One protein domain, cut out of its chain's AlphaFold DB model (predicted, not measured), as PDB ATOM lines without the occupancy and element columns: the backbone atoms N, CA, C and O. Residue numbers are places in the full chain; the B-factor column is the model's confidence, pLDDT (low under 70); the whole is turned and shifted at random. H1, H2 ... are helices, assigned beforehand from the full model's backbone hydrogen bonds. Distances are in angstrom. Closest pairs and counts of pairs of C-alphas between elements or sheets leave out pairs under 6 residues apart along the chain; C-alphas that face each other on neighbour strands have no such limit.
ATOM      1  N   ILE A 167      24.722  57.728  37.117       91.94
ATOM      2  CA  ILE A 167      25.302  57.086  35.935       91.94
ATOM      3  C   ILE A 167      25.317  55.563  36.077       91.94
ATOM      4  O   ILE A 167      25.071  54.866  35.093       91.94
ATOM      5  N   ASP A 168      25.521  55.058  37.293       91.50
ATOM      6  CA  ASP A 168      25.522  53.625  37.582       91.50
ATOM      7  C   ASP A 168      24.111  53.038  37.452       91.50
ATOM      8  O   ASP A 168      23.923  52.045  36.752       91.50
ATOM      9  N   ASP A 169      23.099  53.710  38.017       93.12
ATOM     10  CA  ASP A 169      21.688  53.316  37.878       93.12
ATOM     11  C   ASP A 169      21.263  53.264  36.404       93.12
ATOM     12  O   ASP A 169      20.616  52.316  35.953       93.12
ATOM     13  N   TYR A 170      21.639  54.285  35.628       92.88
ATOM     14  CA  TYR A 170      21.352  54.325  34.197       92.88
ATOM     15  C   TYR A 170      22.094  53.220  33.439       92.88
ATOM     16  O   TYR A 170      21.496  52.551  32.597       92.88
ATOM     17  N   SER A 171      23.368  52.984  33.755       91.75
ATOM     18  CA  SER A 171      24.157  51.928  33.114       91.75
ATOM     19  C   SER A 171      23.582  50.540  33.403       91.75
ATOM     20  O   SER A 171      23.518  49.722  32.491       91.75
ATOM     21  N   ALA A 172      23.051  50.300  34.607       92.19
ATOM     22  CA  ALA A 172      22.347  49.061  34.940       92.19
ATOM     23  C   ALA A 172      21.058  48.871  34.113       92.19
ATOM     24  O   ALA A 172      20.767  47.766  33.653       92.19
ATOM     25  N   LEU A 173      20.297  49.947  33.872       94.56
ATOM     26  CA  LEU A 173      19.122  49.899  32.991       94.56
ATOM     27  C   LEU A 173      19.508  49.604  31.536       94.56
ATOM     28  O   LEU A 173      18.833  48.817  30.867       94.56
ATOM     29  N   VAL A 174      20.589  50.218  31.049       93.88
ATOM     30  CA  VAL A 174      21.122  49.960  29.704       93.88
ATOM     31  C   VAL A 174      21.608  48.517  29.586       93.88
ATOM     32  O   VAL A 174      21.289  47.855  28.600       93.88
ATOM     33  N   GLU A 175      22.313  47.995  30.591       92.94
ATOM     34  CA  GLU A 175      22.756  46.599  30.607       92.94
ATOM     35  C   GLU A 175      21.566  45.633  30.545       92.94
ATOM     36  O   GLU A 175      21.560  44.727  29.713       92.94
ATOM     37  N   HIS A 176      20.516  45.875  31.334       94.19
ATOM     38  CA  HIS A 176      19.294  45.073  31.283       94.19
ATOM     39  C   HIS A 176      18.632  45.104  29.894       94.19
ATOM     40  O   HIS A 176      18.190  44.073  29.382       94.19
ATOM     41  N   ALA A 177      18.576  46.276  29.253       92.81
ATOM     42  CA  ALA A 177      18.045  46.406  27.898       92.81
ATOM     43  C   ALA A 177      18.897  45.645  26.866       92.81
ATOM     44  O   ALA A 177      18.347  44.992  25.978       92.81
ATOM     45  N   VAL A 178      20.227  45.689  27.001       92.88
ATOM     46  CA  VAL A 178      21.163  44.942  26.149       92.88
ATOM     47  C   VAL A 178      21.010  43.434  26.335       92.88
ATOM     48  O   VAL A 178      20.986  42.709  25.343       92.88
ATOM     49  N   ASP A 179      20.842  42.956  27.566       91.94
ATOM     50  CA  ASP A 179      20.633  41.532  27.843       91.94
ATOM     51  C   ASP A 179      19.309  41.023  27.260       91.94
ATOM     52  O   ASP A 179      19.274  39.962  26.632       91.94
ATOM     53  N   ALA A 180      18.234  41.807  27.377       92.38
ATOM     54  CA  ALA A 180      16.959  41.500  26.735       92.38
ATOM     55  C   ALA A 180      17.071  41.486  25.200       92.38
ATOM     56  O   ALA A 180      16.597  40.548  24.555       92.38
ATOM     57  N   ALA A 181      17.731  42.487  24.609       90.69
ATOM     58  CA  ALA A 181      17.962  42.541  23.165       90.69
ATOM     59  C   ALA A 181      18.785  41.339  22.683       90.69
ATOM     60  O   ALA A 181      18.487  40.758  21.638       90.69
ATOM     61  N   ARG A 182      19.785  40.933  23.472       90.56
ATOM     62  CA  ARG A 182      20.600  39.760  23.184       90.56
ATOM     63  C   ARG A 182      19.770  38.477  23.214       90.56
ATOM     64  O   ARG A 182      19.800  37.710  22.260       90.56
ATOM     65  N   SER A 183      18.993  38.276  24.277       91.56
ATOM     66  CA  SER A 183      18.125  37.103  24.409       91.56
ATOM     67  C   SER A 183      17.113  37.003  23.266       91.56
ATOM     68  O   SER A 183      16.821  35.901  22.809       91.56
ATOM     69  N   LEU A 184      16.586  38.137  22.795       90.25
ATOM     70  CA  LEU A 184      15.680  38.165  21.653       90.25
ATOM     71  C   LEU A 184      16.388  37.751  20.358       90.25
ATOM     72  O   LEU A 184      15.861  36.921  19.623       90.25
ATOM     73  N   GLY A 185      17.573  38.299  20.076       89.12
ATOM     74  CA  GLY A 185      18.314  37.916  18.873       89.12
ATOM     75  C   GLY A 185      18.787  36.459  18.898       89.12
ATOM     76  O   GLY A 185      18.709  35.792  17.869       89.12
ATOM     77  N   ASP A 186      19.168  35.929  20.065       89.50
ATOM     78  CA  ASP A 186      19.493  34.506  20.234       89.50
ATOM     79  C   ASP A 186      18.264  33.620  19.924       89.50
ATOM     80  O   ASP A 186      18.367  32.682  19.133       89.50
ATOM     81  N   ALA A 187      17.074  33.973  20.425       90.50
ATOM     82  CA  ALA A 187      15.831  33.256  20.114       90.50
ATOM     83  C   ALA A 187      15.446  33.335  18.623       90.50
ATOM     84  O   ALA A 187      14.963  32.362  18.041       90.50
ATOM     85  N   ILE A 188      15.680  34.479  17.973       88.81
ATOM     86  CA  ILE A 188      15.451  34.632  16.530       88.81
ATOM     87  C   ILE A 188      16.410  33.723  15.735       88.81
ATOM     88  O   ILE A 188      15.975  33.071  14.784       88.81
ATOM     89  N   LEU A 189      17.688  33.621  16.129       87.00
ATOM     90  CA  LEU A 189      18.639  32.690  15.502       87.00
ATOM     91  C   LEU A 189      18.232  31.228  15.671       87.00
ATOM     92  O   LEU A 189      18.382  30.449  14.727       87.00
ATOM     93  N   GLU A 190      17.712  30.847  16.837       88.62
ATOM     94  CA  GLU A 190      17.193  29.494  17.063       88.62
ATOM     95  C   GLU A 190      16.044  29.168  16.101       88.62
ATOM     96  O   GLU A 190      16.036  28.089  15.502       88.62
ATOM     97  N   ILE A 191      15.127  30.116  15.867       88.38
ATOM     98  CA  ILE A 191      14.039  29.945  14.894       88.38
ATOM     99  C   ILE A 191      14.598  29.772  13.477       88.38
ATOM    100  O   ILE A 191      14.182  28.851  12.773       88.38
ATOM    101  N   TYR A 192      15.551  30.610  13.053       85.38
ATOM    102  CA  TYR A 192      16.177  30.470  11.732       85.38
ATOM    103  C   TYR A 192      16.877  29.118  11.571       85.38
ATOM    104  O   TYR A 192      16.652  28.427  10.581       85.38
ATOM    105  N   THR A 193      17.645  28.701  12.578       86.62
ATOM    106  CA  THR A 193      18.362  27.417  12.575       86.62
ATOM    107  C   THR A 193      17.391  26.242  12.483       86.62
ATOM    108  O   THR A 193      17.617  25.310  11.713       86.62
ATOM    109  N   PHE A 194      16.282  26.292  13.224       89.81
ATOM    110  CA  PHE A 194      15.236  25.278  13.149       89.81
ATOM    111  C   PHE A 194      14.628  25.196  11.742       89.81
ATOM    112  O   PHE A 194      14.553  24.110  11.171       89.81
ATOM    113  N   LEU A 195      14.230  26.330  11.155       87.75
ATOM    114  CA  LEU A 195      13.628  26.352   9.817       87.75
ATOM    115  C   LEU A 195      14.603  25.878   8.734       87.75
ATOM    116  O   LEU A 195      14.188  25.179   7.809       87.75
ATOM    117  N   ASP A 196      15.887  26.207   8.861       85.00
ATOM    118  CA  ASP A 196      16.924  25.755   7.934       85.00
ATOM    119  C   ASP A 196      17.159  24.243   8.014       85.00
ATOM    120  O   ASP A 196      17.283  23.597   6.973       85.00
ATOM    121  N   LEU A 197      17.143  23.654   9.217       88.06
ATOM    122  CA  LEU A 197      17.206  22.199   9.391       88.06
ATOM    123  C   LEU A 197      16.003  21.507   8.738       88.06
ATOM    124  O   LEU A 197      16.175  20.573   7.959       88.06
ATOM    125  N   GLN A 198      14.790  22.006   8.985       89.88
ATOM    126  CA  GLN A 198      13.572  21.450   8.387       89.88
ATOM    127  C   GLN A 198      13.579  21.564   6.859       89.88
ATOM    128  O   GLN A 198      13.173  20.645   6.146       89.88
ATOM    129  N   ARG A 199      14.103  22.673   6.332       84.69
ATOM    130  CA  ARG A 199      14.286  22.851   4.893       84.69
ATOM    131  C   ARG A 199      15.305  21.865   4.317       84.69
ATOM    132  O   ARG A 199      15.064  21.339   3.233       84.69
ATOM    133  N   ALA A 200      16.410  21.607   5.019       85.56
ATOM    134  CA  ALA A 200      17.418  20.627   4.609       85.56
ATOM    135  C   ALA A 200      16.852  19.198   4.548       85.56
ATOM    136  O   ALA A 200      17.236  18.414   3.685       85.56
ATOM    137  N   GLU A 201      15.895  18.888   5.423       89.94
ATOM    138  CA  GLU A 201      15.145  17.625   5.443       89.94
ATOM    139  C   GLU A 201      14.052  17.546   4.355       89.94
ATOM    140  O   GLU A 201      13.398  16.515   4.206       89.94
ATOM    141  N   GLY A 202      13.851  18.612   3.570       89.31
ATOM    142  CA  GLY A 202      12.848  18.675   2.502       89.31
ATOM    143  C   GLY A 202      11.430  18.997   2.985       89.31
ATOM    144  O   GLY A 202      10.475  18.839   2.223       89.31
ATOM    145  N   VAL A 203      11.268  19.454   4.230       90.38
ATOM    146  CA  VAL A 203       9.961  19.820   4.785       90.38
ATOM    147  C   VAL A 203       9.493  21.152   4.198       90.38
ATOM    148  O   VAL A 203      10.207  22.157   4.193       90.38
ATOM    149  N   GLU A 204       8.252  21.192   3.716       86.12
ATOM    150  CA  GLU A 204       7.671  22.414   3.166       86.12
ATOM    151  C   GLU A 204       7.319  23.431   4.271       86.12
ATOM    152  O   GLU A 204       6.409  23.221   5.079       86.12
ATOM    153  N   LEU A 205       7.975  24.598   4.249       83.00
ATOM    154  CA  LEU A 205       7.850  25.628   5.295       83.00
ATOM    155  C   LEU A 205       6.429  26.190   5.485       83.00
ATOM    156  O   LEU A 205       6.087  26.660   6.572       83.00
ATOM    157  N   ARG A 206       5.569  26.108   4.459       86.56
ATOM    158  CA  ARG A 206       4.176  26.595   4.513       86.56
ATOM    159  C   ARG A 206       3.347  25.949   5.627       86.56
ATOM    160  O   ARG A 206       2.369  26.542   6.078       86.56
ATOM    161  N   HIS A 207       3.738  24.762   6.093       89.81
ATOM    162  CA  HIS A 207       3.042  24.057   7.166       89.81
ATOM    163  C   HIS A 207       3.382  24.577   8.570       89.81
ATOM    164  O   HIS A 207       2.569  24.405   9.476       89.81
ATOM    165  N   PHE A 208       4.505  25.279   8.753       84.31
ATOM    166  CA  PHE A 208       4.919  25.806  10.061       84.31
ATOM    167  C   PHE A 208       4.228  27.112  10.461       84.31
ATOM    168  O   PHE A 208       4.326  27.503  11.619       84.31
ATOM    169  N   ARG A 209       3.525  27.791   9.537       84.12
ATOM    170  CA  ARG A 209       2.919  29.121   9.776       84.12
ATOM    171  C   ARG A 209       3.921  30.090  10.423       84.12
ATOM    172  O   ARG A 209       3.662  30.657  11.482       84.12
ATOM    173  N   THR A 210       5.086  30.234   9.796       80.06
ATOM    174  CA  THR A 210       6.206  31.025  10.322       80.06
ATOM    175  C   THR A 210       5.803  32.466  10.616       80.06
ATOM    176  O   THR A 210       5.128  33.108   9.808       80.06
ATOM    177  N   VAL A 211       6.261  32.989  11.751       80.00
ATOM    178  CA  VAL A 211       6.133  34.413  12.083       80.00
ATOM    179  C   VAL A 211       7.047  35.217  11.162       80.00
ATOM    180  O   VAL A 211       8.152  34.775  10.843       80.00
ATOM    181  N   ASN A 212       6.591  36.392  10.722       78.06
ATOM    182  CA  ASN A 212       7.447  37.278   9.953       78.06
ATOM    183  C   ASN A 212       8.505  37.910  10.869       78.06
ATOM    184  O   ASN A 212       8.169  38.709  11.738       78.06
ATOM    185  N   LEU A 213       9.770  37.539  10.676       77.81
ATOM    186  CA  LEU A 213      10.905  38.051  11.449       77.81
ATOM    187  C   LEU A 213      11.707  39.113  10.682       77.81
ATOM    188  O   LEU A 213      12.688  39.628  11.211       77.81
ATOM    189  N   THR A 214      11.279  39.490   9.466       71.94
ATOM    190  CA  THR A 214      11.979  40.495   8.642       71.94
ATOM    191  C   THR A 214      12.078  41.858   9.310       71.94
ATOM    192  O   THR A 214      13.007  42.607   9.025       71.94
ATOM    193  N   ASP A 215      11.146  42.176  10.209       70.12
ATOM    194  CA  ASP A 215      11.095  43.462  10.910       70.12
ATOM    195  C   ASP A 215      12.274  43.642  11.885       70.12
ATOM    196  O   ASP A 215      12.645  44.768  12.211       70.12
ATOM    197  N   PHE A 216      12.911  42.543  12.304       67.06
ATOM    198  CA  PHE A 216      14.138  42.565  13.108       67.06
ATOM    199  C   PHE A 216      15.416  42.648  12.255       67.06
ATOM    200  O   PHE A 216      16.512  42.790  12.803       67.06
ATOM    201  N   GLY A 217      15.272  42.635  10.924       67.06
ATOM    202  CA  GLY A 217      16.362  42.652   9.954       67.06
ATOM    203  C   GLY A 217      17.171  41.353   9.922       67.06
ATOM    204  O   GLY A 217      16.913  40.406  10.664       67.06
ATOM    205  N   ASP A 218      18.194  41.318   9.070       66.25
ATOM    206  CA  ASP A 218      19.255  40.324   9.211       66.25
ATOM    207  C   ASP A 218      19.998  40.687  10.501       66.25
ATOM    208  O   ASP A 218      20.520  41.798  10.582       66.25
ATOM    209  N   LEU A 219      20.052  39.793  11.499       72.12
ATOM    210  CA  LEU A 219      20.697  39.972  12.823       72.12
ATOM    211  C   LEU A 219      22.212  40.307  12.781       72.12
ATOM    212  O   LEU A 219      22.941  40.128  13.750       72.12
ATOM    213  N   ASN A 220      22.704  40.782  11.646       72.06
ATOM    214  CA  ASN A 220      24.036  41.280  11.387       72.06
ATOM    215  C   ASN A 220      24.132  42.792  11.697       72.06
ATOM    216  O   ASN A 220      23.201  43.436  12.202       72.06
ATOM    217  N   ALA A 221      25.291  43.365  11.358       65.06
ATOM    218  CA  ALA A 221      25.538  44.801  11.406       65.06
ATOM    219  C   ALA A 221      24.481  45.583  10.602       65.06
ATOM    220  O   ALA A 221      24.227  45.274   9.439       65.06
ATOM    221  N   GLY A 222      23.887  46.599  11.235       71.19
ATOM    222  CA  GLY A 222      22.807  47.422  10.674       71.19
ATOM    223  C   GLY A 222      21.395  47.016  11.113       71.19
ATOM    224  O   GLY A 222      20.441  47.729  10.808       71.19
ATOM    225  N   SER A 223      21.231  45.913  11.856       81.94
ATOM    226  CA  SER A 223      19.955  45.633  12.527       81.94
ATOM    227  C   SER A 223      19.760  46.539  13.752       81.94
ATOM    228  O   SER A 223      20.731  46.821  14.466       81.94
ATOM    229  N   PRO A 224      18.516  46.950  14.070       83.19
ATOM    230  CA  PRO A 224      18.235  47.768  15.252       83.19
ATOM    231  C   PRO A 224      18.729  47.139  16.562       83.19
ATOM    232  O   PRO A 224      19.212  47.846  17.447       83.19
ATOM    233  N   LEU A 225      18.648  45.807  16.677       85.50
ATOM    234  CA  LEU A 225      19.119  45.065  17.849       85.50
ATOM    235  C   LEU A 225      20.645  45.105  17.970       85.50
ATOM    236  O   LEU A 225      21.169  45.384  19.047       85.50
ATOM    237  N   TYR A 226      21.362  44.871  16.871       86.38
ATOM    238  CA  TYR A 226      22.820  44.922  16.867       86.38
ATOM    239  C   TYR A 226      23.331  46.342  17.145       86.38
ATOM    240  O   TYR A 226      24.229  46.529  17.966       86.38
ATOM    241  N   GLU A 227      22.725  47.358  16.521       88.25
ATOM    242  CA  GLU A 227      23.097  48.760  16.737       88.25
ATOM    243  C   GLU A 227      22.886  49.215  18.180       88.25
ATOM    244  O   GLU A 227      23.734  49.929  18.715       88.25
ATOM    245  N   LEU A 228      21.795  48.796  18.830       90.00
ATOM    246  CA  LEU A 228      21.558  49.099  20.241       90.00
ATOM    247  C   LEU A 228      22.716  48.598  21.114       90.00
ATOM    248  O   LEU A 228      23.224  49.342  21.958       90.00
ATOM    249  N   ILE A 229      23.156  47.357  20.894       89.75
ATOM    250  CA  ILE A 229      24.222  46.739  21.688       89.75
ATOM    251  C   ILE A 229      25.573  47.405  21.394       89.75
ATOM    252  O   ILE A 229      26.308  47.735  22.327       89.75
ATOM    253  N   VAL A 230      25.884  47.670  20.120       90.25
ATOM    254  CA  VAL A 230      27.130  48.347  19.725       90.25
ATOM    255  C   VAL A 230      27.202  49.765  20.283       90.25
ATOM    256  O   VAL A 230      28.209  50.113  20.891       90.25
ATOM    257  N   ARG A 231      26.136  50.565  20.171       91.62
ATOM    258  CA  ARG A 231      26.119  51.930  20.726       91.62
ATOM    259  C   ARG A 231      26.265  51.925  22.247       91.62
ATOM    260  O   ARG A 231      26.983  52.758  22.794       91.62
ATOM    261  N   SER A 232      25.635  50.968  22.928       90.50
ATOM    262  CA  SER A 232      25.765  50.807  24.385       90.50
ATOM    263  C   SER A 232      27.196  50.437  24.798       90.50
ATOM    264  O   SER A 232      27.693  50.906  25.824       90.50
ATOM    265  N   PHE A 233      27.887  49.644  23.974       90.25
ATOM    266  CA  PHE A 233      29.306  49.333  24.136       90.25
ATOM    267  C   PHE A 233      30.210  50.549  23.859       90.25
ATOM    268  O   PHE A 233      31.083  50.858  24.669       90.25
ATOM    269  N   GLU A 234      29.985  51.283  22.765       90.44
ATOM    270  CA  GLU A 234      30.742  52.497  22.412       90.44
ATOM    271  C   GLU A 234      30.632  53.581  23.494       90.44
ATOM    272  O   GLU A 234      31.615  54.249  23.822       90.44
ATOM    273  N   GLN A 235      29.450  53.709  24.099       91.12
ATOM    274  CA  GLN A 235      29.186  54.611  25.223       91.12
ATOM    275  C   GLN A 235      29.733  54.093  26.564       91.12
ATOM    276  O   GLN A 235      29.613  54.782  27.574       91.12
ATOM    277  N   LYS A 236      30.379  52.917  26.580       88.62
ATOM    278  CA  LYS A 236      30.970  52.262  27.760       88.62
ATOM    279  C   LYS A 236      29.965  51.918  28.863       88.62
ATOM    280  O   LYS A 236      30.372  51.702  30.000       88.62
TER     281      LYS A 236
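What this domain is: This is residues 167 to 236 of the 256 residues of an uncharacterized protein of Bradyrhizobium sp. 41S5 (UniProt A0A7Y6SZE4). One long helix, H1, makes the length of a rod, and the chain folds back from its last residues through the very short H2 and a long link to H3, which packs on H1 with a steep tilt. The printed part has 70 residues with three named helices in the order H1, H2, H3 and no named strand: all helix. It is loose, with a radius of gyration of the C-alphas of 15.7 A, and spans 52 by 19 by 17 A.

How they stand to each other: H1, residues 167 to 200, and H3, residues 224 to 234, touch, with residues 174 to 185 alone of H1. Their closest C-alphas, of Val 178 and Ile 229, are 5.7 A apart. They run opposite ways at a steep tilt of 40 degrees. H1 and H2, residues 205 to 208, only just touch, only at the corner by their link, with 3 pairs of C-alphas within 8 A; the closest, of Arg 199 and Leu 205, are 7.0 A apart. H2 and H3 are apart. In H1 and H3 every O i to N i+4 pair is within hydrogen-bond range; H2 is too short for such a pair.

Where its parts are: H1 measures 48.7 A from C-alpha 167 at (25.302, 57.086, 35.935) to C-alpha 200. H2 measures 5.6 A. H3 measures 15.2 A and ends at C-alpha 234 at (30.742, 52.497, 22.412).

The domain as a whole: The C-alphas farthest apart, of Ile 167 and Gly 202, are 52.4 A apart. The printed part has no cut. The link H2 to H3, residues 209 to 223, is long. Residues 216 to 218 and 221 have pLDDT under 70.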